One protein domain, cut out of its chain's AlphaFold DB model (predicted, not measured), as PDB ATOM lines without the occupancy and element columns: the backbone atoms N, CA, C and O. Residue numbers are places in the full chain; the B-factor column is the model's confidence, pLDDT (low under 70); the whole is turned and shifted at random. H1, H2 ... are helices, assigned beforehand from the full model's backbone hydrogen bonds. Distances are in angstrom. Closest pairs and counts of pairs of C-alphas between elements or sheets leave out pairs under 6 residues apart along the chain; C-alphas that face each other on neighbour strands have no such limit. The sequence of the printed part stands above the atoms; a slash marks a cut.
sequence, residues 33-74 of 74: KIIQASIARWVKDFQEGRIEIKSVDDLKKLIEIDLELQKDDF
ATOM      1  N   LYS A  33     -30.238  34.641  35.738       92.56
ATOM      2  CA  LYS A  33     -29.099  34.988  36.608       92.56
ATOM      3  C   LYS A  33     -27.794  35.132  35.817       92.56
ATOM      4  O   LYS A  33     -27.019  36.051  36.076       92.56
ATOM      5  N   ILE A  34     -27.566  34.263  34.830       90.94
ATOM      6  CA  ILE A  34     -26.380  34.314  33.960       90.94
ATOM      7  C   ILE A  34     -26.394  35.581  33.095       90.94
ATOM      8  O   ILE A  34     -25.378  36.276  33.000       90.94
ATOM      9  N   ILE A  35     -27.538  35.909  32.492       89.25
ATOM     10  CA  ILE A  35     -27.686  37.101  31.649       89.25
ATOM     11  C   ILE A  35     -27.499  38.378  32.470       89.25
ATOM     12  O   ILE A  35     -26.713  39.240  32.083       89.25
ATOM     13  N   GLN A  36     -28.117  38.470  33.649       90.44
ATOM     14  CA  GLN A  36     -27.950  39.614  34.550       90.44
ATOM     15  C   GLN A  36     -26.490  39.808  34.982       90.44
ATOM     16  O   GLN A  36     -25.983  40.929  34.948       90.44
ATOM     17  N   ALA A  37     -25.787  38.725  35.329       92.19
ATOM     18  CA  ALA A  37     -24.363  38.785  35.654       92.19
ATOM     19  C   ALA A  37     -23.517  39.245  34.453       92.19
ATOM     20  O   ALA A  37     -22.585  40.034  34.618       92.19
ATOM     21  N   SER A  38     -23.866  38.795  33.245       87.81
ATOM     22  CA  SER A  38     -23.191  39.183  32.002       87.81
ATOM     23  C   SER A  38     -23.393  40.668  31.688       87.81
ATOM     24  O   SER A  38     -22.421  41.360  31.393       87.81
ATOM     25  N   ILE A  39     -24.619  41.185  31.841       88.94
ATOM     26  CA  ILE A  39     -24.934  42.616  31.694       88.94
ATOM     27  C   ILE A  39     -24.157  43.439  32.728       88.94
ATOM     28  O   ILE A  39     -23.499  44.413  32.367       88.94
ATOM     29  N   ALA A  40     -24.176  43.037  34.002       91.88
ATOM     30  CA  ALA A  40     -23.456  43.744  35.062       91.88
ATOM     31  C   ALA A  40     -21.944  43.795  34.790       91.88
ATOM     32  O   ALA A  40     -21.307  44.835  34.979       91.88
ATOM     33  N   ARG A  41     -21.369  42.686  34.305       91.31
ATOM     34  CA  ARG A  41     -19.957  42.629  33.928       91.31
ATOM     35  C   ARG A  41     -19.649  43.545  32.747       91.31
ATOM     36  O   ARG A  41     -18.684  44.300  32.825       91.31
ATOM     37  N   TRP A  42     -20.479  43.505  31.708       89.12
ATOM     38  CA  TRP A  42     -20.343  44.367  30.538       89.12
ATOM     39  C   TRP A  42     -20.392  45.851  30.929       89.12
ATOM     40  O   TRP A  42     -19.507  46.615  30.556       89.12
ATOM     41  N   VAL A  43     -21.356  46.262  31.763       89.12
ATOM     42  CA  VAL A  43     -21.471  47.659  32.227       89.12
ATOM     43  C   VAL A  43     -20.212  48.088  32.976       89.12
ATOM     44  O   VAL A  43     -19.686  49.174  32.734       89.12
ATOM     45  N   LYS A  44     -19.696  47.221  33.851       92.94
ATOM     46  CA  LYS A  44     -18.471  47.478  34.608       92.94
ATOM     47  C   LYS A  44     -17.248  47.627  33.692       92.94
ATOM     48  O   LYS A  44     -16.507  48.599  33.812       92.94
ATOM     49  N   ASP A  45     -17.053  46.697  32.758       90.31
ATOM     50  CA  ASP A  45     -15.935  46.750  31.812       90.31
ATOM     51  C   ASP A  45     -16.014  48.007  30.913       90.31
ATOM     52  O   ASP A  45     -14.974  48.589  30.594       90.31
ATOM     53  N   PHE A  46     -17.221  48.479  30.570       87.44
ATOM     54  CA  PHE A  46     -17.423  49.732  29.833       87.44
ATOM     55  C   PHE A  46     -17.045  50.963  30.667       87.44
ATOM     56  O   PHE A  46     -16.291  51.814  30.199       87.44
ATOM     57  N   GLN A  47     -17.505  51.037  31.919       89.88
ATOM     58  CA  GLN A  47     -17.177  52.138  32.834       89.88
ATOM     59  C   GLN A  47     -15.672  52.252  33.113       89.88
ATOM     60  O   GLN A  47     -15.158  53.353  33.291       89.88
ATOM     61  N   GLU A  48     -14.960  51.125  33.131       95.62
ATOM     62  CA  GLU A  48     -13.508  51.080  33.331       95.62
ATOM     63  C   GLU A  48     -12.711  51.296  32.032       95.62
ATOM     64  O   GLU A  48     -11.486  51.184  32.043       95.62
ATOM     65  N   GLY A  49     -13.381  51.593  30.911       90.56
ATOM     66  CA  GLY A  49     -12.737  51.844  29.618       90.56
ATOM     67  C   GLY A  49     -12.061  50.613  29.008       90.56
ATOM     68  O   GLY A  49     -11.225  50.751  28.118       90.56
ATOM     69  N   ARG A  50     -12.399  49.403  29.481       88.50
ATOM     70  CA  ARG A  50     -11.840  48.136  28.974       88.50
ATOM     71  C   ARG A  50     -12.489  47.672  27.674       88.50
ATOM     72  O   ARG A  50     -11.928  46.822  26.988       88.50
ATOM     73  N   ILE A  51     -13.654  48.219  27.345       82.75
ATOM     74  CA  ILE A  51     -14.367  47.981  26.090       82.75
ATOM     75  C   ILE A  51     -14.656  49.315  25.420       82.75
ATOM     76  O   ILE A  51     -15.175  50.244  26.035       82.75
ATOM     77  N   GLU A  52     -14.348  49.373  24.132       77.50
ATOM     78  CA  GLU A  52     -14.733  50.457  23.240       77.50
ATOM     79  C   GLU A  52     -16.035  50.056  22.540       77.50
ATOM     80  O   GLU A  52     -16.070  49.076  21.789       77.50
ATOM     81  N   ILE A  53     -17.124  50.786  22.791       73.00
ATOM     82  CA  ILE A  53     -18.408  50.515  22.137       73.00
ATOM     83  C   ILE A  53     -18.323  50.983  20.683       73.00
ATOM     84  O   ILE A  53     -18.454  52.170  20.394       73.00
ATOM     85  N   LYS A  54     -18.136  50.034  19.764       73.56
ATOM     86  CA  LYS A  54     -18.238  50.274  18.312       73.56
ATOM     87  C   LYS A  54     -19.656  50.047  17.780       73.56
ATOM     88  O   LYS A  54     -20.029  50.624  16.766       73.56
ATOM     89  N   SER A  55     -20.439  49.228  18.482       72.06
ATOM     90  CA  SER A  55     -21.872  48.986  18.282       72.06
ATOM     91  C   SER A  55     -22.500  48.586  19.622       72.06
ATOM     92  O   SER A  55     -21.817  48.056  20.498       72.06
ATOM     93  N   VAL A  56     -23.799  48.834  19.783       75.94
ATOM     94  CA  VAL A  56     -24.588  48.450  20.968       75.94
ATOM     95  C   VAL A  56     -25.261  47.074  20.825       75.94
ATOM     96  O   VAL A  56     -26.038  46.685  21.696       75.94
ATOM     97  N   ASP A  57     -24.969  46.330  19.752       82.06
ATOM     98  CA  ASP A  57     -25.658  45.074  19.411       82.06
ATOM     99  C   ASP A  57     -25.506  43.969  20.468       82.06
ATOM    100  O   ASP A  57     -26.486  43.297  20.785       82.06
ATOM    101  N   ASP A  58     -24.321  43.802  21.065       74.81
ATOM    102  CA  ASP A  58     -24.098  42.756  22.075       74.81
ATOM    103  C   ASP A  58     -24.912  43.010  23.352       74.81
ATOM    104  O   ASP A  58     -25.533  42.096  23.900       74.81
ATOM    105  N   LEU A  59     -24.974  44.270  23.800       80.44
ATOM    106  CA  LEU A  59     -25.797  44.656  24.946       80.44
ATOM    107  C   LEU A  59     -27.285  44.516  24.618       80.44
ATOM    108  O   LEU A  59     -28.048  43.988  25.427       80.44
ATOM    109  N   LYS A  60     -27.697  44.959  23.425       87.19
ATOM    110  CA  LYS A  60     -29.074  44.824  22.948       87.19
ATOM    111  C   LYS A  60     -29.513  43.360  22.963       87.19
ATOM    112  O   LYS A  60     -30.569  43.063  23.510       87.19
ATOM    113  N   LYS A  61     -28.677  42.445  22.466       87.44
ATOM    114  CA  LYS A  61     -28.967  41.007  22.451       87.44
ATOM    115  C   LYS A  61     -29.096  40.414  23.858       87.44
ATOM    116  O   LYS A  61     -29.984  39.603  24.095       87.44
ATOM    117  N   LEU A  62     -28.253  40.830  24.809       84.25
ATOM    118  CA  LEU A  62     -28.374  40.402  26.211       84.25
ATOM    119  C   LEU A  62     -29.691  40.873  26.847       84.25
ATOM    120  O   LEU A  62     -30.333  40.108  27.564       84.25
ATOM    121  N   ILE A  63     -30.107  42.109  26.564       86.56
ATOM    122  CA  ILE A  63     -31.376  42.663  27.053       86.56
ATOM    123  C   ILE A  63     -32.569  41.952  26.403       86.56
ATOM    124  O   ILE A  63     -33.523  41.617  27.096       86.56
ATOM    125  N   GLU A  64     -32.516  41.684  25.096       91.62
ATOM    126  CA  GLU A  64     -33.561  40.940  24.381       91.62
ATOM    127  C   GLU A  64     -33.779  39.551  24.989       91.62
ATOM    128  O   GLU A  64     -34.922  39.180  25.244       91.62
ATOM    129  N   ILE A  65     -32.698  38.833  25.314       87.81
ATOM    130  CA  ILE A  65     -32.777  37.527  25.982       87.81
ATOM    131  C   ILE A  65     -33.380  37.659  27.394       87.81
ATOM    132  O   ILE A  65     -34.234  36.855  27.761       87.81
ATOM    133  N   ASP A  66     -32.989  38.661  28.196       86.19
ATOM    134  CA  ASP A  66     -33.583  38.872  29.536       86.19
ATOM    135  C   ASP A  66     -35.083  39.198  29.459       86.19
ATOM    136  O   ASP A  66     -35.858  38.750  30.307       86.19
ATOM    137  N   LEU A  67     -35.508  39.960  28.446       88.69
ATOM    138  CA  LEU A  67     -36.917  40.274  28.205       88.69
ATOM    139  C   LEU A  67     -37.695  39.058  27.700       88.69
ATOM    140  O   LEU A  67     -38.846  38.873  28.082       88.69
ATOM    141  N   GLU A  68     -37.092  38.222  26.860       89.88
ATOM    142  CA  GLU A  68     -37.710  36.987  26.379       89.88
ATOM    143  C   GLU A  68     -37.901  35.973  27.510       89.88
ATOM    144  O   GLU A  68     -38.984  35.414  27.651       89.88
ATOM    145  N   LEU A  69     -36.913  35.825  28.396       87.12
ATOM    146  CA  LEU A  69     -37.019  34.976  29.589       87.12
ATOM    147  C   LEU A  69     -38.080  35.458  30.595       87.12
ATOM    148  O   LEU A  69     -38.503  34.674  31.442       87.12
ATOM    149  N   GLN A  70     -38.491  36.728  30.519       82.56
ATOM    150  CA  GLN A  70     -39.554  37.324  31.338       82.56
ATOM    151  C   GLN A  70     -40.954  37.145  30.777       82.56
ATOM    152  O   GLN A  70     -41.918  37.404  31.494       82.56
ATOM    153  N   LYS A  71     -41.079  36.778  29.502       86.62
ATOM    154  CA  LYS A  71     -42.391  36.528  28.927       86.62
ATOM    155  C   LYS A  71     -42.933  35.251  29.547       86.62
ATOM    156  O   LYS A  71     -42.304  34.188  29.481       86.62
ATOM    157  N   ASP A  72     -44.098  35.384  30.158       69.12
ATOM    158  CA  ASP A  72     -44.906  34.228  30.471       69.12
ATOM    159  C   ASP A  72     -45.484  33.709  29.153       69.12
ATOM    160  O   ASP A  72     -46.152  34.442  28.420       69.12
ATOM    161  N   ASP A  73     -45.168  32.457  28.829       62.31
ATOM    162  CA  ASP A  73     -45.745  31.750  27.688       62.31
ATOM    163  C   ASP A  73     -47.176  31.335  28.081       62.31
ATOM    164  O   ASP A  73     -47.411  30.187  28.455       62.31
ATOM    165  N   PHE A  74     -48.105  32.298  28.112       49.44
ATOM    166  CA  PHE A  74     -49.541  32.059  28.305       49.44
ATOM    167  C   PHE A  74     -50.281  32.034  26.967       49.44
ATOM    168  O   PHE A  74     -50.038  32.939  26.133       49.44
TER     169      PHE A  74
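Overview. This is residues 33 to 74 of the 74 residues of an uncharacterized protein of Oceanobacillus profundus (UniProt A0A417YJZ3). Look for a helical hairpin: H1 and H2 lie side by side, splayed open toward the link of residues 48 to 56, and residues 70 to 74 trail from H2 as a tail. The printed part has 42 residues with two named helices, H1 then H2, and no named strand; its class is all helix. It is loose, with a radius of gyration of the C-alphas of 12.0 A and spans of 42 by 20 by 10 A.

Arrangement. Start from H1, residues 33 to 47. It touches H2, residues 57 to 69, closest at the C-alphas of Ile 35 and Leu 62, 6.4 A apart. They form a hairpin, running opposite ways at a shallow tilt of 26 degrees. In both, every O i to N i+4 pair is within hydrogen-bond range.

Along the chain. Find C-alpha 33 at (-29.099, 34.988, 36.608); from there H1 runs 21.2 A to C-alpha 47. H2 runs 18.3 A from C-alpha 57 to C-alpha 69 at (-37.019, 34.976, 29.589).

Size, cuts and confidence. The C-alphas farthest apart, Gly 49 and Phe 74, are 41.8 A apart. Residues 44 to 49, of which 44 to 47 belong to H1, and 52 to 57 stand free. The link is short, and the printed part has no cut. Look at residues 72 to 74 for pLDDT under 70.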